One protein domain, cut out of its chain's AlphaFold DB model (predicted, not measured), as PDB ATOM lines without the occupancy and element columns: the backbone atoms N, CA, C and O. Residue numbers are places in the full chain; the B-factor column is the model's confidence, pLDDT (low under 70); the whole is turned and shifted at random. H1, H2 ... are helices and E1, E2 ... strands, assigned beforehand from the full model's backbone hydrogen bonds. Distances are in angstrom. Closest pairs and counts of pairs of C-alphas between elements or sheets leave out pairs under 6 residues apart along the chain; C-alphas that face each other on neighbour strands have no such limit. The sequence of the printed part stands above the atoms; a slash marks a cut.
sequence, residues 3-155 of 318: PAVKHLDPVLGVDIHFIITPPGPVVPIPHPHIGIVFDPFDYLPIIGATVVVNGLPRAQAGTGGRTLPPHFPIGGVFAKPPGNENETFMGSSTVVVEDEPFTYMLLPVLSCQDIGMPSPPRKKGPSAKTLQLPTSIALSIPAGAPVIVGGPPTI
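What this domain is: This is residues 3 to 155 of the 318 residues of the protein "Rhs family protein" of Archangium gephyra (UniProt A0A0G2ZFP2). Amid little regular structure, E1, E2, E3, E4, E6 and E7 ring a small closed antiparallel barrel; the hairpin E1-E2 extends beyond it at one end, and loops with the antiparallel pair E5-E8 gather at the other. Of 153 printed residues 55 are in named elements, mostly strand, in order E1 E2 H1 E3 E4 E5 E6 E7 E8. It is compact, radius of gyration of the C-alphas 15.8 A, spanning 52 by 28 by 28 A.

Where its parts are: E1, residues 10 to 20, begins at C-alpha 10 (-45.118, 22.630, -0.860) and spans 29.0 A; E2, 26 to 37, spans 30.7 A. E3 is 64 to 67, E4 85 to 88, E6 108 to 113, E7 131 to 138. H1 is 40 to 43, E5 90 to 92, E8 153 to 155, ending at (-46.799, 7.469, -13.947).

How they stand to each other: In the hairpin E1-E2, N 15 and O 31 are within hydrogen-bond range, 2.8 A. E7 and E1 close the barrel: N 137 and O 12, 2.8 A. H1 is only just not on it, 4 C-alpha pairs within 10 A.

The domain as a whole: The printed part has no cut. Long links include E3 to E4. Residues 23 and 123 to 127 have pLDDT under 70.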
ATOM      1  N   PRO A   3     -36.150  21.349 -11.264       95.31
ATOM      2  CA  PRO A   3     -35.682  20.925  -9.949       95.31
ATOM      3  C   PRO A   3     -36.456  19.715  -9.411       95.31
ATOM      4  O   PRO A   3     -37.678  19.636  -9.553       95.31
ATOM      5  N   ALA A   4     -35.729  18.780  -8.804       96.12
ATOM      6  CA  ALA A   4     -36.268  17.621  -8.114       96.12
ATOM      7  C   ALA A   4     -37.111  18.049  -6.915       96.12
ATOM      8  O   ALA A   4     -36.707  18.923  -6.148       96.12
ATOM      9  N   VAL A   5     -38.241  17.378  -6.727       96.19
ATOM     10  CA  VAL A   5     -39.073  17.556  -5.537       96.19
ATOM     11  C   VAL A   5     -38.526  16.674  -4.419       96.19
ATOM     12  O   VAL A   5     -38.045  15.560  -4.647       96.19
ATOM     13  N   LYS A   6     -38.596  17.177  -3.196       95.06
ATOM     14  CA  LYS A   6     -38.175  16.507  -1.964       95.06
ATOM     15  C   LYS A   6     -39.205  16.734  -0.870       95.06
ATOM     16  O   LYS A   6     -40.150  17.503  -1.024       95.06
ATOM     17  N   HIS A   7     -39.020  16.057   0.250       94.75
ATOM     18  CA  HIS A   7     -39.838  16.282   1.429       94.75
ATOM     19  C   HIS A   7     -39.810  17.746   1.869       94.75
ATOM     20  O   HIS A   7     -38.824  18.448   1.664       94.75
ATOM     21  N   LEU A   8     -40.905  18.180   2.494       93.75
ATOM     22  CA  LEU A   8     -41.179  19.556   2.919       93.75
ATOM     23  C   LEU A   8     -41.377  20.562   1.777       93.75
ATOM     24  O   LEU A   8     -41.702  21.716   2.053       93.75
ATOM     25  N   ASP A   9     -41.249  20.147   0.514       95.75
ATOM     26  CA  ASP A   9     -41.656  20.993  -0.602       95.75
ATOM     27  C   ASP A   9     -43.185  21.153  -0.612       95.75
ATOM     28  O   ASP A   9     -43.914  20.169  -0.416       95.75
ATOM     29  N   PRO A  10     -43.691  22.376  -0.836       95.50
ATOM     30  CA  PRO A  10     -45.118  22.630  -0.860       95.50
ATOM     31  C   PRO A  10     -45.813  21.977  -2.056       95.50
ATOM     32  O   PRO A  10     -45.284  21.872  -3.164       95.50
ATOM     33  N   VAL A  11     -47.060  21.597  -1.818       95.38
ATOM     34  CA  VAL A  11     -48.025  21.123  -2.801       95.38
ATOM     35  C   VAL A  11     -49.183  22.104  -2.795       95.38
ATOM     36  O   VAL A  11     -49.813  22.292  -1.758       95.38
ATOM     37  N   LEU A  12     -49.467  22.714  -3.940       95.12
ATOM     38  CA  LEU A  12     -50.547  23.688  -4.075       95.12
ATOM     39  C   LEU A  12     -51.523  23.247  -5.156       95.12
ATOM     40  O   LEU A  12     -51.107  22.775  -6.216       95.12
ATOM     41  N   GLY A  13     -52.812  23.425  -4.902       93.31
ATOM     42  CA  GLY A  13     -53.848  23.084  -5.863       93.31
ATOM     43  C   GLY A  13     -55.244  23.434  -5.393       93.31
ATOM     44  O   GLY A  13     -55.441  24.277  -4.515       93.31
ATOM     45  N   VAL A  14     -56.217  22.776  -6.014       92.06
ATOM     46  CA  VAL A  14     -57.638  22.944  -5.711       92.06
ATOM     47  C   VAL A  14     -58.272  21.574  -5.530       92.06
ATOM     48  O   VAL A  14     -58.176  20.716  -6.411       92.06
ATOM     49  N   ASP A  15     -58.958  21.405  -4.412       91.31
ATOM     50  CA  ASP A  15     -59.754  20.229  -4.103       91.31
ATOM     51  C   ASP A  15     -61.243  20.537  -4.222       91.31
ATOM     52  O   ASP A  15     -61.674  21.676  -4.093       91.31
ATOM     53  N   ILE A  16     -62.040  19.518  -4.503       90.25
ATOM     54  CA  ILE A  16     -63.491  19.564  -4.572       90.25
ATOM     55  C   ILE A  16     -64.002  18.767  -3.382       90.25
ATOM     56  O   ILE A  16     -63.931  17.531  -3.369       90.25
ATOM     57  N   HIS A  17     -64.564  19.486  -2.413       91.19
ATOM     58  CA  HIS A  17     -65.249  18.889  -1.274       91.19
ATOM     59  C   HIS A  17     -66.718  19.272  -1.293       91.19
ATOM     60  O   HIS A  17     -67.103  20.388  -1.660       91.19
ATOM     61  N   PHE A  18     -67.561  18.333  -0.884       90.88
ATOM     62  CA  PHE A  18     -68.973  18.607  -0.709       90.88
ATOM     63  C   PHE A  18     -69.188  19.360   0.593       90.88
ATOM     64  O   PHE A  18     -68.781  18.916   1.671       90.88
ATOM     65  N   ILE A  19     -69.888  20.484   0.500       89.75
ATOM     66  CA  ILE A  19     -70.342  21.229   1.668       89.75
ATOM     67  C   ILE A  19     -71.861  21.258   1.723       89.75
ATOM     68  O   ILE A  19     -72.544  21.250   0.700       89.75
ATOM     69  N   ILE A  20     -72.373  21.335   2.941       88.88
ATOM     70  CA  ILE A  20     -73.762  21.647   3.237       88.88
ATOM     71  C   ILE A  20     -73.823  23.169   3.377       88.88
ATOM     72  O   ILE A  20     -73.383  23.721   4.389       88.88
ATOM     73  N   THR A  21     -74.306  23.852   2.338       83.44
ATOM     74  CA  THR A  21     -74.516  25.309   2.402       83.44
ATOM     75  C   THR A  21     -75.739  25.602   3.265       83.44
ATOM     76  O   THR A  21     -76.694  24.835   3.212       83.44
ATOM     77  N   PRO A  22     -75.789  26.691   4.046       77.62
ATOM     78  CA  PRO A  22     -77.057  27.217   4.558       77.62
ATOM     79  C   PRO A  22     -77.832  27.803   3.360       77.62
ATOM     80  O   PRO A  22     -77.280  28.703   2.724       77.62
ATOM     81  N   PRO A  23     -79.037  27.318   2.970       69.31
ATOM     82  CA  PRO A  23     -80.100  26.685   3.774       69.31
ATOM     83  C   PRO A  23     -80.304  25.150   3.627       69.31
ATOM     84  O   PRO A  23     -81.375  24.646   3.947       69.31
ATOM     85  N   GLY A  24     -79.316  24.382   3.172       76.69
ATOM     86  CA  GLY A  24     -79.279  22.913   3.260       76.69
ATOM     87  C   GLY A  24     -78.781  22.107   2.043       76.69
ATOM     88  O   GLY A  24     -78.559  20.907   2.229       76.69
ATOM     89  N   PRO A  25     -78.602  22.642   0.813       86.50
ATOM     90  CA  PRO A  25     -78.198  21.799  -0.308       86.50
ATOM     91  C   PRO A  25     -76.715  21.412  -0.220       86.50
ATOM     92  O   PRO A  25     -75.851  22.234   0.110       86.50
ATOM     93  N   VAL A  26     -76.433  20.148  -0.558       87.56
ATOM     94  CA  VAL A  26     -75.069  19.635  -0.719       87.56
ATOM     95  C   VAL A  26     -74.561  20.037  -2.094       87.56
ATOM     96  O   VAL A  26     -75.112  19.613  -3.110       87.56
ATOM     97  N   VAL A  27     -73.508  20.846  -2.127       88.38
ATOM     98  CA  VAL A  27     -72.902  21.329  -3.370       88.38
ATOM     99  C   VAL A  27     -71.396  21.069  -3.368       88.38
ATOM    100  O   VAL A  27     -70.758  21.186  -2.317       88.38
ATOM    101  N   PRO A  28     -70.810  20.682  -4.515       90.00
ATOM    102  CA  PRO A  28     -69.365  20.587  -4.646       90.00
ATOM    103  C   PRO A  28     -68.795  22.002  -4.707       90.00
ATOM    104  O   PRO A  28     -69.160  22.776  -5.593       90.00
ATOM    105  N   ILE A  29     -67.907  22.348  -3.777       90.00
ATOM    106  CA  ILE A  29     -67.222  23.641  -3.777       90.00
ATOM    107  C   ILE A  29     -65.718  23.419  -3.935       90.00
ATOM    108  O   ILE A  29     -65.183  22.487  -3.334       90.00
ATOM    109  N   PRO A  30     -65.036  24.242  -4.752       90.00
ATOM    110  CA  PRO A  30     -63.584  24.240  -4.808       90.00
ATOM    111  C   PRO A  30     -62.995  24.829  -3.515       90.00
ATOM    112  O   PRO A  30     -63.256  25.984  -3.172       90.00
ATOM    113  N   HIS A  31     -62.161  24.057  -2.824       90.62
ATOM    114  CA  HIS A  31     -61.361  24.483  -1.678       90.62
ATOM    115  C   HIS A  31     -59.884  24.536  -2.072       90.62
ATOM    116  O   HIS A  31     -59.397  23.644  -2.767       90.62
ATOM    117  N   PRO A  32     -59.131  25.553  -1.628       91.38
ATOM    118  CA  PRO A  32     -57.684  25.556  -1.792       91.38
ATOM    119  C   PRO A  32     -57.056  24.347  -1.092       91.38
ATOM    120  O   PRO A  32     -57.308  24.119   0.092       91.38
ATOM    121  N   HIS A  33     -56.197  23.620  -1.807       92.38
ATOM    122  CA  HIS A  33     -55.340  22.595  -1.221       92.38
ATOM    123  C   HIS A  33     -53.941  23.161  -1.025       92.38
ATOM    124  O   HIS A  33     -53.282  23.591  -1.976       92.38
ATOM    125  N   ILE A  34     -53.490  23.149   0.225       93.38
ATOM    126  CA  ILE A  34     -52.142  23.544   0.624       93.38
ATOM    127  C   ILE A  34     -51.572  22.385   1.423       93.38
ATOM    128  O   ILE A  34     -52.092  22.019   2.474       93.38
ATOM    129  N   GLY A  35     -50.514  21.773   0.917       93.12
ATOM    130  CA  GLY A  35     -49.869  20.654   1.573       93.12
ATOM    131  C   GLY A  35     -48.367  20.677   1.415       93.12
ATOM    132  O   GLY A  35     -47.787  21.599   0.851       93.12
ATOM    133  N   ILE A  36     -47.749  19.622   1.918       94.81
ATOM    134  CA  ILE A  36     -46.329  19.348   1.756       94.81
ATOM    135  C   ILE A  36     -46.145  17.908   1.308       94.81
ATOM    136  O   ILE A  36     -46.945  17.036   1.662       94.81
ATOM    137  N   VAL A  37     -45.063  17.652   0.582       93.75
ATOM    138  CA  VAL A  37     -44.595  16.285   0.363       93.75
ATOM    139  C   VAL A  37     -43.978  15.779   1.661       93.75
ATOM    140  O   VAL A  37     -43.045  16.382   2.194       93.75
ATOM    141  N   PHE A  38     -44.519  14.696   2.204       92.62
ATOM    142  CA  PHE A  38     -44.046  14.124   3.454       92.62
ATOM    143  C   PHE A  38     -44.553  12.694   3.625       92.62
ATOM    144  O   PHE A  38     -45.715  12.468   3.973       92.62
ATOM    145  N   ASP A  39     -43.648  11.738   3.457       90.12
ATOM    146  CA  ASP A  39     -43.902  10.330   3.721       90.12
ATOM    147  C   ASP A  39     -43.119   9.845   4.957       90.12
ATOM    148  O   ASP A  39     -41.889   9.765   4.925       90.12
ATOM    149  N   PRO A  40     -43.783   9.497   6.073       88.38
ATOM    150  CA  PRO A  40     -43.100   8.941   7.239       88.38
ATOM    151  C   PRO A  40     -42.313   7.657   6.940       88.38
ATOM    152  O   PRO A  40     -41.304   7.402   7.598       88.38
ATOM    153  N   PHE A  41     -42.750   6.845   5.967       86.56
ATOM    154  CA  PHE A  41     -42.083   5.584   5.637       86.56
ATOM    155  C   PHE A  41     -40.698   5.805   5.025       86.56
ATOM    156  O   PHE A  41     -39.810   4.982   5.239       86.56
ATOM    157  N   ASP A  42     -40.486   6.936   4.354       89.69
ATOM    158  CA  ASP A  42     -39.201   7.291   3.750       89.69
ATOM    159  C   ASP A  42     -38.114   7.608   4.794       89.69
ATOM    160  O   ASP A  42     -36.936   7.633   4.454       89.69
ATOM    161  N   TYR A  43     -38.465   7.774   6.073       89.62
ATOM    162  CA  TYR A  43     -37.497   7.965   7.163       89.62
ATOM    163  C   TYR A  43     -37.142   6.671   7.912       89.62
ATOM    164  O   TYR A  43     -36.310   6.692   8.821       89.62
ATOM    165  N   LEU A  44     -37.772   5.540   7.578       87.00
ATOM    166  CA  LEU A  44     -37.522   4.277   8.269       87.00
ATOM    167  C   LEU A  44     -36.212   3.625   7.793       87.00
ATOM    168  O   LEU A  44     -35.946   3.579   6.589       87.00
ATOM    169  N   PRO A  45     -35.412   3.042   8.706       78.31
ATOM    170  CA  PRO A  45     -34.184   2.354   8.330       78.31
ATOM    171  C   PRO A  45     -34.495   1.143   7.439       78.31
ATOM    172  O   PRO A  45     -35.497   0.456   7.640       78.31
ATOM    173  N   ILE A  46     -33.617   0.860   6.468       77.06
ATOM    174  CA  ILE A  46     -33.663  -0.289   5.534       77.06
ATOM    175  C   ILE A  46     -34.764  -0.202   4.459       77.06
ATOM    176  O   ILE A  46     -34.524  -0.602   3.322       77.06
ATOM    177  N   ILE A  47     -35.955   0.308   4.784       78.62
ATOM    178  CA  ILE A  47     -37.113   0.318   3.869       78.62
ATOM    179  C   ILE A  47     -37.461   1.694   3.290       78.62
ATOM    180  O   ILE A  47     -38.137   1.733   2.253       78.62
ATOM    181  N   GLY A  48     -37.010   2.770   3.942       83.00
ATOM    182  CA  GLY A  48     -37.262   4.156   3.556       83.00
ATOM    183  C   GLY A  48     -36.397   4.648   2.398       83.00
ATOM    184  O   GLY A  48     -35.815   3.852   1.657       83.00
ATOM    185  N   ALA A  49     -36.324   5.968   2.252       89.25
ATOM    186  CA  ALA A  49     -35.631   6.622   1.161       89.25
ATOM    187  C   ALA A  49     -34.109   6.507   1.315       89.25
ATOM    188  O   ALA A  49     -33.509   6.871   2.324       89.25
ATOM    189  N   THR A  50     -33.482   6.043   0.248       92.00
ATOM    190  CA  THR A  50     -32.040   5.912   0.042       92.00
ATOM    191  C   THR A  50     -31.450   7.146  -0.635       92.00
ATOM    192  O   THR A  50     -30.270   7.442  -0.464       92.00
ATOM    193  N   VAL A  51     -32.268   7.885  -1.389       93.94
ATOM    194  CA  VAL A  51     -31.861   9.090  -2.117       93.94
ATOM    195  C   VAL A  51     -32.383  10.331  -1.401       93.94
ATOM    196  O   VAL A  51     -33.582  10.478  -1.156       93.94
ATOM    197  N   VAL A  52     -31.469  11.259  -1.123       94.06
ATOM    198  CA  VAL A  52     -31.765  12.564  -0.528       94.06
ATOM    199  C   VAL A  52     -31.436  13.690  -1.504       94.06
ATOM    200  O   VAL A  52     -30.474  13.617  -2.265       94.06
ATOM    201  N   VAL A  53     -32.227  14.755  -1.462       94.25
ATOM    202  CA  VAL A  53     -32.006  16.001  -2.196       94.25
ATOM    203  C   VAL A  53     -31.875  17.106  -1.162       94.25
ATOM    204  O   VAL A  53     -32.804  17.348  -0.397       94.25
ATOM    205  N   ASN A  54     -30.728  17.783  -1.126       91.62
ATOM    206  CA  ASN A  54     -30.466  18.869  -0.172       91.62
ATOM    207  C   ASN A  54     -30.764  18.479   1.293       91.62
ATOM    208  O   ASN A  54     -31.366  19.244   2.039       91.62
ATOM    209  N   GLY A  55     -30.370  17.261   1.685       90.12
ATOM    210  CA  GLY A  55     -30.511  16.748   3.052       90.12
ATOM    211  C   GLY A  55     -31.892  16.197   3.420       90.12
ATOM    212  O   GLY A  55     -32.048  15.692   4.528       90.12
ATOM    213  N   LEU A  56     -32.876  16.244   2.517       94.56
ATOM    214  CA  LEU A  56     -34.218  15.702   2.746       94.56
ATOM    215  C   LEU A  56     -34.503  14.523   1.810       94.56
ATOM    216  O   LEU A  56     -34.003  14.521   0.682       94.56
ATOM    217  N   PRO A  57     -35.318  13.537   2.228       95.00
ATOM    218  CA  PRO A  57     -35.756  12.463   1.346       95.00
ATOM    219  C   PRO A  57     -36.361  13.005   0.057       95.00
ATOM    220  O   PRO A  57     -37.107  13.988   0.054       95.00
ATOM    221  N   ARG A  58     -36.012  12.374  -1.057       94.56
ATOM    222  CA  ARG A  58     -36.536  12.752  -2.367       94.56
ATOM    223  C   ARG A  58     -38.029  12.417  -2.483       94.56
ATOM    224  O   ARG A  58     -38.504  11.481  -1.849       94.56
ATOM    225  N   ALA A  59     -38.733  13.081  -3.396       93.81
ATOM    226  CA  ALA A  59     -40.075  12.684  -3.818       93.81
ATOM    227  C   ALA A  59     -40.038  11.892  -5.135       93.81
ATOM    228  O   ALA A  59     -39.381  12.295  -6.093       93.81
ATOM    229  N   GLN A  60     -40.744  10.770  -5.204       93.00
ATOM    230  CA  GLN A  60     -40.944   9.964  -6.415       93.00
ATOM    231  C   GLN A  60     -42.437   9.793  -6.678       93.00
ATOM    232  O   GLN A  60     -43.239  10.105  -5.806       93.00
ATOM    233  N   ALA A  61     -42.844   9.254  -7.826       90.00
ATOM    234  CA  ALA A  61     -44.245   8.886  -8.023       90.00
ATOM    235  C   ALA A  61     -44.705   7.911  -6.916       90.00
ATOM    236  O   ALA A  61     -44.141   6.828  -6.762       90.00
ATOM    237  N   GLY A  62     -45.734   8.289  -6.157       88.12
ATOM    238  CA  GLY A  62     -46.231   7.529  -5.010       88.12
ATOM    239  C   GLY A  62     -45.730   7.984  -3.638       88.12
ATOM    240  O   GLY A  62     -46.171   7.416  -2.644       88.12
ATOM    241  N   THR A  63     -44.848   8.984  -3.554       91.38
ATOM    242  CA  THR A  63     -44.474   9.586  -2.267       91.38
ATOM    243  C   THR A  63     -45.687  10.279  -1.654       91.38
ATOM    244  O   THR A  63     -46.343  11.107  -2.295       91.38
ATOM    245  N   GLY A  64     -45.986   9.929  -0.404       90.38
ATOM    246  CA  GLY A  64     -47.080  10.533   0.343       90.38
ATOM    247  C   GLY A  64     -46.825  11.993   0.713       90.38
ATOM    248  O   GLY A  64     -45.704  12.504   0.710       90.38
ATOM    249  N   GLY A  65     -47.893  12.665   1.101       89.62
ATOM    250  CA  GLY A  65     -47.826  13.981   1.692       89.62
ATOM    251  C   GLY A  65     -49.104  14.348   2.419       89.62
ATOM    252  O   GLY A  65     -50.071  13.584   2.506       89.62
ATOM    253  N   ARG A  66     -49.063  15.522   3.037       89.31
ATOM    254  CA  ARG A  66     -50.055  15.935   4.024       89.31
ATOM    255  C   ARG A  66     -50.529  17.341   3.746       89.31
ATOM    256  O   ARG A  66     -49.720  18.226   3.479       89.31
ATOM    257  N   THR A  67     -51.836  17.543   3.832       87.94
ATOM    258  CA  THR A  67     -52.430  18.876   3.744       87.94
ATOM    259  C   THR A  67     -52.158  19.619   5.052       87.94
ATOM    260  O   THR A  67     -52.492  19.129   6.135       87.94
ATOM    261  N   LEU A  68     -51.495  20.768   4.949       87.38
ATOM    262  CA  LEU A  68     -51.080  21.626   6.051       87.38
ATOM    263  C   LEU A  68     -51.187  23.089   5.588       87.38
ATOM    264  O   LEU A  68     -50.375  23.515   4.768       87.38
ATOM    265  N   PRO A  69     -52.139  23.874   6.117       85.94
ATOM    266  CA  PRO A  69     -53.131  23.511   7.134       85.94
ATOM    267  C   PRO A  69     -54.209  22.544   6.604       85.94
ATOM    268  O   PRO A  69     -54.419  22.484   5.396       85.94
ATOM    269  N   PRO A  70     -54.915  21.795   7.475       86.25
ATOM    270  CA  PRO A  70     -56.085  21.020   7.065       86.25
ATOM    271  C   PRO A  70     -57.114  21.892   6.341       86.25
ATOM    272  O   PRO A  70     -57.238  23.079   6.636       86.25
ATOM    273  N   HIS A  71     -57.878  21.293   5.431       85.69
ATOM    274  CA  HIS A  71     -58.935  21.991   4.708       85.69
ATOM    275  C   HIS A  71     -59.897  22.689   5.669       85.69
ATOM    276  O   HIS A  71     -60.480  22.066   6.561       85.69
ATOM    277  N   PHE A  72     -60.092  23.985   5.445       85.38
ATOM    278  CA  PHE A  72     -61.077  24.773   6.166       85.38
ATOM    279  C   PHE A  72     -62.382  24.821   5.376       85.38
ATOM    280  O   PHE A  72     -62.355  24.968   4.151       85.38
ATOM    281  N   PRO A  73     -63.532  24.704   6.052       82.44
ATOM    282  CA  PRO A  73     -64.813  24.746   5.377       82.44
ATOM    283  C   PRO A  73     -65.107  26.174   4.897       82.44
ATOM    284  O   PRO A  73     -65.140  27.119   5.682       82.44
ATOM    285  N   ILE A  74     -65.320  26.328   3.591       84.62
ATOM    286  CA  ILE A  74     -65.716  27.591   2.950       84.62
ATOM    287  C   ILE A  74     -67.184  27.466   2.540       84.62
ATOM    288  O   ILE A  74     -67.525  26.513   1.850       84.62
ATOM    289  N   GLY A  75     -68.041  28.411   2.941       81.38
ATOM    290  CA  GLY A  75     -69.439  28.497   2.482       81.38
ATOM    291  C   GLY A  75     -70.451  27.574   3.180       81.38
ATOM    292  O   GLY A  75     -71.609  27.527   2.771       81.38
ATOM    293  N   GLY A  76     -70.054  26.841   4.222       85.00
ATOM    294  CA  GLY A  76     -70.915  25.886   4.924       85.00
ATOM    295  C   GLY A  76     -70.110  24.954   5.824       85.00
ATOM    296  O   GLY A  76     -68.986  25.285   6.178       85.00
ATOM    297  N   VAL A  77     -70.657  23.787   6.172       88.06
ATOM    298  CA  VAL A  77     -69.910  22.698   6.836       88.06
ATOM    299  C   VAL A  77     -69.601  21.587   5.836       88.06
ATOM    300  O   VAL A  77     -70.360  21.390   4.890       88.06
ATOM    301  N   PHE A  78     -68.515  20.837   6.027       89.12
ATOM    302  CA  PHE A  78     -68.227  19.686   5.167       89.12
ATOM    303  C   PHE A  78     -69.316  18.614   5.304       89.12
ATOM    304  O   PHE A  78     -69.645  18.201   6.414       89.12
ATOM    305  N   ALA A  79     -69.836  18.130   4.175       87.31
ATOM    306  CA  ALA A  79     -70.735  16.977   4.143       87.31
ATOM    307  C   ALA A  79     -69.982  15.685   4.497       87.31
ATOM    308  O   ALA A  79     -70.517  14.794   5.155       87.31
ATOM    309  N   LYS A  80     -68.713  15.608   4.086       86.06
ATOM    310  CA  LYS A  80     -67.777  14.548   4.436       86.06
ATOM    311  C   LYS A  80     -66.433  15.179   4.807       86.06
ATOM    312  O   LYS A  80     -65.914  15.970   4.025       86.06
ATOM    313  N   PRO A  81     -65.852  14.848   5.974       86.62
ATOM    314  CA  PRO A  81     -64.553  15.385   6.348       86.62
ATOM    315  C   PRO A  81     -63.466  15.022   5.318       86.62
ATOM    316  O   PRO A  81     -63.357  13.848   4.940       86.62
ATOM    317  N   PRO A  82     -62.649  15.994   4.883       86.81
ATOM    318  CA  PRO A  82     -61.577  15.757   3.927       86.81
ATOM    319  C   PRO A  82     -60.452  14.917   4.539       86.81
ATOM    320  O   PRO A  82     -60.130  15.033   5.724       86.81
ATOM    321  N   GLY A  83     -59.826  14.079   3.708       86.69
ATOM    322  CA  GLY A  83     -58.737  13.189   4.128       86.69
ATOM    323  C   GLY A  83     -57.457  13.923   4.531       86.69
ATOM    324  O   GLY A  83     -56.698  13.410   5.348       86.69
ATOM    325  N   ASN A  84     -57.251  15.140   4.011       89.25
ATOM    326  CA  ASN A  84     -56.061  15.967   4.252       89.25
ATOM    327  C   ASN A  84     -54.746  15.249   3.904       89.25
ATOM    328  O   ASN A  84     -53.740  15.348   4.613       89.25
ATOM    329  N   GLU A  85     -54.777  14.514   2.800       89.00
ATOM    330  CA  GLU A  85     -53.684  13.696   2.291       89.00
ATOM    331  C   GLU A  85     -53.444  14.019   0.815       89.00
ATOM    332  O   GLU A  85     -54.371  14.372   0.080       89.00
ATOM    333  N   ASN A  86     -52.194  13.903   0.384       90.56
ATOM    334  CA  ASN A  86     -51.815  14.019  -1.015       90.56
ATOM    335  C   ASN A  86     -50.725  12.993  -1.363       90.56
ATOM    336  O   ASN A  86     -50.130  12.380  -0.480       90.56
ATOM    337  N   GLU A  87     -50.513  12.756  -2.650       90.81
ATOM    338  CA  GLU A  87     -49.548  11.790  -3.172       90.81
ATOM    339  C   GLU A  87     -49.006  12.292  -4.511       90.81
ATOM    340  O   GLU A  87     -49.764  12.630  -5.421       90.81
ATOM    341  N   THR A  88     -47.691  12.333  -4.688       92.00
ATOM    342  CA  THR A  88     -47.082  12.708  -5.973       92.00
ATOM    343  C   THR A  88     -47.502  11.731  -7.077       92.00
ATOM    344  O   THR A  88     -47.232  10.531  -7.022       92.00
ATOM    345  N   PHE A  89     -48.185  12.224  -8.117       90.81
ATOM    346  CA  PHE A  89     -48.808  11.343  -9.109       90.81
ATOM    347  C   PHE A  89     -47.808  10.824 -10.144       90.81
ATOM    348  O   PHE A  89     -47.885   9.669 -10.578       90.81
ATOM    349  N   MET A  90     -46.899  11.707 -10.561       91.19
ATOM    350  CA  MET A  90     -46.008  11.514 -11.700       91.19
ATOM    351  C   MET A  90     -44.547  11.778 -11.331       91.19
ATOM    352  O   MET A  90     -44.230  12.464 -10.357       91.19
ATOM    353  N   GLY A  91     -43.657  11.258 -12.170       91.56
ATOM    354  CA  GLY A  91     -42.233  11.570 -12.173       91.56
ATOM    355  C   GLY A  91     -41.663  11.543 -13.589       91.56
ATOM    356  O   GLY A  91     -42.404  11.531 -14.568       91.56
ATOM    357  N   SER A  92     -40.342  11.533 -13.703       92.50
ATOM    358  CA  SER A  92     -39.631  11.454 -14.978       92.50
ATOM    359  C   SER A  92     -39.718  10.074 -15.627       92.50
ATOM    360  O   SER A  92     -39.554   9.053 -14.963       92.50
ATOM    361  N   SER A  93     -39.892  10.026 -16.949       90.69
ATOM    362  CA  SER A  93     -39.767   8.781 -17.716       90.69
ATOM    363  C   SER A  93     -38.326   8.321 -17.945       90.69
ATOM    364  O   SER A  93     -38.115   7.181 -18.354       90.69
ATOM    365  N   THR A  94     -37.339   9.187 -17.705       92.44
ATOM    366  CA  THR A  94     -35.920   8.902 -17.970       92.44
ATOM    367  C   THR A  94     -35.091   8.780 -16.698       92.44
ATOM    368  O   THR A  94     -33.990   8.243 -16.745       92.44
ATOM    369  N   VAL A  95     -35.585   9.302 -15.574       94.50
ATOM    370  CA  VAL A  95     -34.880   9.297 -14.289       94.50
ATOM    371  C   VAL A  95     -35.715   8.546 -13.264       94.50
ATOM    372  O   VAL A  95     -36.828   8.954 -12.928       94.50
ATOM    373  N   VAL A  96     -35.155   7.451 -12.763       92.06
ATOM    374  CA  VAL A  96     -35.792   6.552 -11.802       92.06
ATOM    375  C   VAL A  96     -34.986   6.556 -10.511       92.06
ATOM    376  O   VAL A  96     -33.757   6.582 -10.526       92.06
ATOM    377  N   VAL A  97     -35.696   6.528  -9.397       91.50
ATOM    378  CA  VAL A  97     -35.169   6.476  -8.037       91.50
ATOM    379  C   VAL A  97     -35.950   5.380  -7.328       91.50
ATOM    380  O   VAL A  97     -37.170   5.411  -7.333       91.50
ATOM    381  N   GLU A  98     -35.272   4.377  -6.773       87.12
ATOM    382  CA  GLU A  98     -35.925   3.263  -6.054       87.12
ATOM    383  C   GLU A  98     -37.039   2.550  -6.839       87.12
ATOM    384  O   GLU A  98     -38.101   2.225  -6.305       87.12
ATOM    385  N   ASP A  99     -36.775   2.304  -8.122       87.06
ATOM    386  CA  ASP A  99     -37.696   1.687  -9.083       87.06
ATOM    387  C   ASP A  99     -38.960   2.501  -9.411       87.06
ATOM    388  O   ASP A  99     -39.850   1.979 -10.089       87.06
ATOM    389  N   GLU A 100     -39.044   3.769  -8.994       89.62
ATOM    390  CA  GLU A 100     -40.134   4.674  -9.365       89.62
ATOM    391  C   GLU A 100     -39.640   5.953 -10.073       89.62
ATOM    392  O   GLU A 100     -38.529   6.433  -9.834       89.62
ATOM    393  N   PRO A 101     -40.466   6.544 -10.956       92.12
ATOM    394  CA  PRO A 101     -40.184   7.825 -11.602       92.12
ATOM    395  C   PRO A 101     -39.832   8.942 -10.608       92.12
ATOM    396  O   PRO A 101     -40.604   9.223  -9.689       92.12
ATOM    397  N   PHE A 102     -38.709   9.637 -10.821       95.06
ATOM    398  CA  PHE A 102     -38.278  10.736  -9.951       95.06
ATOM    399  C   PHE A 102     -39.136  11.990 -10.193       95.06
ATOM    400  O   PHE A 102     -39.188  12.497 -11.318       95.06
ATOM    401  N   THR A 103     -39.827  12.494  -9.166       94.69
ATOM    402  CA  THR A 103     -40.701  13.668  -9.270       94.69
ATOM    403  C   THR A 103     -39.897  14.963  -9.348       94.69
ATOM    404  O   THR A 103     -38.950  15.193  -8.597       94.69
ATOM    405  N   TYR A 104     -40.312  15.841 -10.258       94.81
ATOM    406  CA  TYR A 104     -39.773  17.184 -10.422       94.81
ATOM    407  C   TYR A 104     -40.881  18.230 -10.367       94.81
ATOM    408  O   TYR A 104     -42.068  17.904 -10.368       94.81
ATOM    409  N   MET A 105     -40.477  19.491 -10.250       94.50
ATOM    410  CA  MET A 105     -41.372  20.627 -10.051       94.50
ATOM    411  C   MET A 105     -42.501  20.686 -11.097       94.50
ATOM    412  O   MET A 105     -42.309  20.304 -12.248       94.50
ATOM    413  N   LEU A 106     -43.665  21.203 -10.700       91.88
ATOM    414  CA  LEU A 106     -44.882  21.358 -11.516       91.88
ATOM    415  C   LEU A 106     -45.551  20.054 -11.963       91.88
ATOM    416  O   LEU A 106     -46.561  20.104 -12.667       91.88
ATOM    417  N   LEU A 107     -45.039  18.890 -11.559       93.31
ATOM    418  CA  LEU A 107     -45.735  17.645 -11.838       93.31
ATOM    419  C   LEU A 107     -47.022  17.528 -11.022       93.31
ATOM    420  O   LEU A 107     -47.049  17.958  -9.862       93.31
ATOM    421  N   PRO A 108     -48.066  16.907 -11.604       92.44
ATOM    422  CA  PRO A 108     -49.311  16.698 -10.897       92.44
ATOM    423  C   PRO A 108     -49.118  15.874  -9.625       92.44
ATOM    424  O   PRO A 108     -48.392  14.876  -9.586       92.44
ATOM    425  N   VAL A 109     -49.833  16.290  -8.595       92.62
ATOM    426  CA  VAL A 109     -49.971  15.637  -7.304       92.62
ATOM    427  C   VAL A 109     -51.444  15.304  -7.145       92.62
ATOM    428  O   VAL A 109     -52.318  16.128  -7.411       92.62
ATOM    429  N   LEU A 110     -51.705  14.067  -6.754       92.62
ATOM    430  CA  LEU A 110     -53.012  13.627  -6.318       92.62
ATOM    431  C   LEU A 110     -53.303  14.290  -4.972       92.62
ATOM    432  O   LEU A 110     -52.556  14.077  -4.021       92.62
ATOM    433  N   SER A 111     -54.344  15.109  -4.898       91.81
ATOM    434  CA  SER A 111     -54.856  15.669  -3.641       91.81
ATOM    435  C   SER A 111     -56.243  15.121  -3.324       91.81
ATOM    436  O   SER A 111     -56.922  14.595  -4.211       91.81
ATOM    437  N   CYS A 112     -56.643  15.167  -2.051       90.25
ATOM    438  CA  CYS A 112     -57.856  14.519  -1.570       90.25
ATOM    439  C   CYS A 112     -59.132  15.170  -2.122       90.25
ATOM    440  O   CYS A 112     -59.338  16.368  -2.025       90.25
ATOM    441  N   GLN A 113     -60.042  14.365  -2.657       89.62
ATOM    442  CA  GLN A 113     -61.277  14.831  -3.284       89.62
ATOM    443  C   GLN A 113     -62.471  14.030  -2.778       89.62
ATOM    444  O   GLN A 113     -62.346  12.850  -2.425       89.62
ATOM    445  N   ASP A 114     -63.656  14.625  -2.849       87.00
ATOM    446  CA  ASP A 114     -64.909  13.879  -2.736       87.00
ATOM    447  C   ASP A 114     -65.377  13.273  -4.065       87.00
ATOM    448  O   ASP A 114     -66.160  12.322  -4.067       87.00
ATOM    449  N   ILE A 115     -64.854  13.764  -5.192       82.75
ATOM    450  CA  ILE A 115     -65.081  13.215  -6.531       82.75
ATOM    451  C   ILE A 115     -63.720  12.926  -7.152       82.75
ATOM    452  O   ILE A 115     -62.893  13.819  -7.274       82.75
ATOM    453  N   GLY A 116     -63.473  11.690  -7.579       85.44
ATOM    454  CA  GLY A 116     -62.200  11.370  -8.209       85.44
ATOM    455  C   GLY A 116     -61.955   9.888  -8.387       85.44
ATOM    456  O   GLY A 116     -62.878   9.072  -8.390       85.44
ATOM    457  N   MET A 117     -60.680   9.544  -8.532       84.50
ATOM    458  CA  MET A 117     -60.227   8.167  -8.669       84.50
ATOM    459  C   MET A 117     -59.620   7.656  -7.355       84.50
ATOM    460  O   MET A 117     -59.051   8.440  -6.597       84.50
ATOM    461  N   PRO A 118     -59.713   6.349  -7.058       81.25
ATOM    462  CA  PRO A 118     -58.961   5.770  -5.950       81.25
ATOM    463  C   PRO A 118     -57.457   5.885  -6.222       81.25
ATOM    464  O   PRO A 118     -57.036   5.820  -7.384       81.25
ATOM    465  N   SER A 119     -56.648   5.988  -5.160       78.25
ATOM    466  CA  SER A 119     -55.190   6.034  -5.311       78.25
ATOM    467  C   SER A 119     -54.691   4.833  -6.142       78.25
ATOM    468  O   SER A 119     -55.157   3.687  -5.986       78.25
ATOM    469  N   PRO A 120     -53.810   5.069  -7.131       76.00
ATOM    470  CA  PRO A 120     -53.151   3.988  -7.839       76.00
ATOM    471  C   PRO A 120     -52.353   3.126  -6.852       76.00
ATOM    472  O   PRO A 120     -51.805   3.628  -5.883       76.00
ATOM    473  N   PRO A 121     -52.241   1.814  -7.079       72.00
ATOM    474  CA  PRO A 121     -51.538   0.970  -6.138       72.00
ATOM    475  C   PRO A 121     -50.042   1.234  -6.280       72.00
ATOM    476  O   PRO A 121     -49.494   1.253  -7.389       72.00
ATOM    477  N   ARG A 122     -49.378   1.409  -5.151       72.44
ATOM    478  CA  ARG A 122     -47.937   1.613  -5.109       72.44
ATOM    479  C   ARG A 122     -47.256   0.422  -4.462       72.44
ATOM    480  O   ARG A 122     -47.870  -0.323  -3.699       72.44
ATOM    481  N   LYS A 123     -45.982   0.231  -4.805       64.69
ATOM    482  CA  LYS A 123     -45.109  -0.727  -4.112       64.69
ATOM    483  C   LYS A 123     -44.775  -0.249  -2.695       64.69
ATOM    484  O   LYS A 123     -44.647  -1.077  -1.800       64.69
ATOM    485  N   LYS A 124     -44.620   1.067  -2.521       61.97
ATOM    486  CA  LYS A 124     -44.246   1.754  -1.280       61.97
ATOM    487  C   LYS A 124     -45.047   3.055  -1.142       61.97
ATOM    488  O   LYS A 124     -45.502   3.579  -2.155       61.97
ATOM    489  N   GLY A 125     -45.183   3.543   0.087       59.47
ATOM    490  CA  GLY A 125     -45.902   4.775   0.422       59.47
ATOM    491  C   GLY A 125     -47.328   4.535   0.939       59.47
ATOM    492  O   GLY A 125     -47.885   3.441   0.770       59.47
ATOM    493  N   PRO A 126     -47.926   5.522   1.628       58.88
ATOM    494  CA  PRO A 126     -49.268   5.411   2.171       58.88
ATOM    495  C   PRO A 126     -50.290   5.363   1.032       58.88
ATOM    496  O   PRO A 126     -50.341   6.246   0.183       58.88
ATOM    497  N   SER A 127     -51.148   4.340   1.026       63.66
ATOM    498  CA  SER A 127     -52.327   4.356   0.159       63.66
ATOM    499  C   SER A 127     -53.291   5.408   0.688       63.66
ATOM    500  O   SER A 127     -53.773   5.271   1.817       63.66
ATOM    501  N   ALA A 128     -53.616   6.401  -0.139       70.50
ATOM    502  CA  ALA A 128     -54.667   7.349   0.196       70.50
ATOM    503  C   ALA A 128     -55.979   6.602   0.486       70.50
ATOM    504  O   ALA A 128     -56.334   5.636  -0.204       70.50
ATOM    505  N   LYS A 129     -56.679   7.034   1.531       72.88
ATOM    506  CA  LYS A 129     -57.975   6.497   1.957       72.88
ATOM    507  C   LYS A 129     -59.135   7.186   1.245       72.88
ATOM    508  O   LYS A 129     -60.221   6.610   1.169       72.88
ATOM    509  N   THR A 130     -58.929   8.399   0.733       83.50
ATOM    510  CA  THR A 130     -59.937   9.162  -0.006       83.50
ATOM    511  C   THR A 130     -59.781   9.026  -1.514       83.50
ATOM    512  O   THR A 130     -58.775   8.530  -2.026       83.50
ATOM    513  N   LEU A 131     -60.803   9.481  -2.245       89.75
ATOM    514  CA  LEU A 131     -60.660   9.715  -3.676       89.75
ATOM    515  C   LEU A 131     -59.666  10.854  -3.898       89.75
ATOM    516  O   LEU A 131     -59.412  11.662  -3.003       89.75
ATOM    517  N   GLN A 132     -59.064  10.854  -5.075       90.31
ATOM    518  CA  GLN A 132     -57.944  11.707  -5.420       90.31
ATOM    519  C   GLN A 132     -58.106  12.219  -6.857       90.31
ATOM    520  O   GLN A 132     -58.627  11.499  -7.718       90.31
ATOM    521  N   LEU A 133     -57.628  13.432  -7.136       91.88
ATOM    522  CA  LEU A 133     -57.496  13.967  -8.496       91.88
ATOM    523  C   LEU A 133     -56.158  14.697  -8.664       91.88
ATOM    524  O   LEU A 133     -55.647  15.259  -7.698       91.88
ATOM    525  N   PRO A 134     -55.591  14.711  -9.886       90.88
ATOM    526  CA  PRO A 134     -54.329  15.381 -10.192       90.88
ATOM    527  C   PRO A 134     -54.519  16.898 -10.384       90.88
ATOM    528  O   PRO A 134     -54.153  17.447 -11.420       90.88
ATOM    529  N   THR A 135     -55.151  17.568  -9.421       90.50
ATOM    530  CA  THR A 135     -55.458  19.011  -9.458       90.50
ATOM    531  C   THR A 135     -54.463  19.857  -8.669       90.50
ATOM    532  O   THR A 135     -54.571  21.084  -8.652       90.50
ATOM    533  N   SER A 136     -53.485  19.215  -8.031       93.56
ATOM    534  CA  SER A 136     -52.400  19.876  -7.315       93.56
ATOM    535  C   SER A 136     -51.073  19.715  -8.043       93.56
ATOM    536  O   SER A 136     -50.903  18.813  -8.860       93.56
ATOM    537  N   ILE A 137     -50.114  20.584  -7.739       94.69
ATOM    538  CA  ILE A 137     -48.750  20.540  -8.269       94.69
ATOM    539  C   ILE A 137     -47.734  20.614  -7.133       94.69
ATOM    540  O   ILE A 137     -47.953  21.302  -6.135       94.69
ATOM    541  N   ALA A 138     -46.608  19.924  -7.293       93.06
ATOM    542  CA  ALA A 138     -45.484  20.024  -6.367       93.06
ATOM    543  C   ALA A 138     -44.558  21.185  -6.753       93.06
ATOM    544  O   ALA A 138     -44.158  21.327  -7.913       93.06
ATOM    545  N   LEU A 139     -44.174  21.995  -5.771       94.12
ATOM    546  CA  LEU A 139     -43.315  23.160  -5.946       94.12
ATOM    547  C   LEU A 139     -42.008  22.953  -5.185       94.12
ATOM    548  O   LEU A 139     -41.958  23.082  -3.969       94.12
ATOM    549  N   SER A 140     -40.937  22.649  -5.912       93.75
ATOM    550  CA  SER A 140     -39.617  22.473  -5.308       93.75
ATOM    551  C   SER A 140     -39.045  23.810  -4.840       93.75
ATOM    552  O   SER A 140     -38.779  24.680  -5.670       93.75
ATOM    553  N   ILE A 141     -38.739  23.941  -3.545       90.38
ATOM    554  CA  ILE A 141     -38.011  25.098  -3.002       90.38
ATOM    555  C   ILE A 141     -36.510  24.774  -2.977       90.38
ATOM    556  O   ILE A 141     -36.096  23.877  -2.241       90.38
ATOM    557  N   PRO A 142     -35.648  25.461  -3.742       81.12
ATOM    558  CA  PRO A 142     -34.211  25.208  -3.694       81.12
ATOM    559  C   PRO A 142     -33.656  25.515  -2.296       81.12
ATOM    560  O   PRO A 142     -33.744  26.641  -1.824       81.12
ATOM    561  N   ALA A 143     -33.076  24.511  -1.638       84.38
ATOM    562  CA  ALA A 143     -32.439  24.643  -0.320       84.38
ATOM    563  C   ALA A 143     -30.905  24.486  -0.394       84.38
ATOM    564  O   ALA A 143     -30.234  24.333   0.619       84.38
ATOM    565  N   GLY A 144     -30.355  24.467  -1.609       88.00
ATOM    566  CA  GLY A 144     -28.959  24.165  -1.899       88.00
ATOM    567  C   GLY A 144     -28.737  24.045  -3.403       88.00
ATOM    568  O   GLY A 144     -29.520  24.580  -4.194       88.00
ATOM    569  N   ALA A 145     -27.692  23.319  -3.803       89.31
ATOM    570  CA  ALA A 145     -27.427  23.054  -5.213       89.31
ATOM    571  C   ALA A 145     -28.649  22.366  -5.865       89.31
ATOM    572  O   ALA A 145     -29.178  21.389  -5.323       89.31
ATOM    573  N   PRO A 146     -29.152  22.875  -7.004       86.50
ATOM    574  CA  PRO A 146     -30.347  22.321  -7.617       86.50
ATOM    575  C   PRO A 146     -30.046  20.947  -8.223       86.50
ATOM    576  O   PRO A 146     -29.194  20.810  -9.099       86.50
ATOM    577  N   VAL A 147     -30.792  19.929  -7.795       93.12
ATOM    578  CA  VAL A 147     -30.824  18.627  -8.471       93.12
ATOM    579  C   VAL A 147     -31.843  18.730  -9.593       93.12
ATOM    580  O   VAL A 147     -33.018  18.969  -9.333       93.12
ATOM    581  N   ILE A 148     -31.399  18.589 -10.837       94.44
ATOM    582  CA  ILE A 148     -32.249  18.768 -12.013       94.44
ATOM    583  C   ILE A 148     -32.641  17.409 -12.585       94.44
ATOM    584  O   ILE A 148     -31.794  16.571 -12.878       94.44
ATOM    585  N   VAL A 149     -33.939  17.221 -12.792       94.38
ATOM    586  CA  VAL A 149     -34.515  16.002 -13.354       94.38
ATOM    587  C   VAL A 149     -35.094  16.317 -14.734       94.38
ATOM    588  O   VAL A 149     -35.827  17.291 -14.935       94.38
ATOM    589  N   GLY A 150     -34.691  15.520 -15.723       91.62
ATOM    590  CA  GLY A 150     -35.130  15.620 -17.117       91.62
ATOM    591  C   GLY A 150     -36.265  14.657 -17.461       91.62
ATOM    592  O   GLY A 150     -36.830  14.027 -16.577       91.62
ATOM    593  N   GLY A 151     -36.561  14.523 -18.753       90.38
ATOM    594  CA  GLY A 151     -37.541  13.564 -19.278       90.38
ATOM    595  C   GLY A 151     -39.001  14.040 -19.219       90.38
ATOM    596  O   GLY A 151     -39.329  14.922 -18.425       90.38
ATOM    597  N   PRO A 152     -39.880  13.505 -20.088       88.69
ATOM    598  CA  PRO A 152     -41.314  13.771 -20.026       88.69
ATOM    599  C   PRO A 152     -41.972  13.119 -18.792       88.69
ATOM    600  O   PRO A 152     -41.439  12.145 -18.249       88.69
ATOM    601  N   PRO A 153     -43.139  13.628 -18.354       90.31
ATOM    602  CA  PRO A 153     -43.856  13.092 -17.205       90.31
ATOM    603  C   PRO A 153     -44.404  11.692 -17.488       90.31
ATOM    604  O   PRO A 153     -45.008  11.444 -18.532       90.31
ATOM    605  N   THR A 154     -44.255  10.787 -16.528       87.50
ATOM    606  CA  THR A 154     -44.848   9.449 -16.551       87.50
ATOM    607  C   THR A 154     -45.400   9.072 -15.181       87.50
ATOM    608  O   THR A 154     -45.001   9.614 -14.149       87.50
ATOM    609  N   ILE A 155     -46.314   8.108 -15.169       86.25
ATOM    610  CA  ILE A 155     -46.799   7.469 -13.947       86.25
ATOM    611  C   ILE A 155     -45.911   6.276 -13.578       86.25
ATOM    612  O   ILE A 155     -45.195   5.723 -14.415       86.25
TER     613      ILE A 155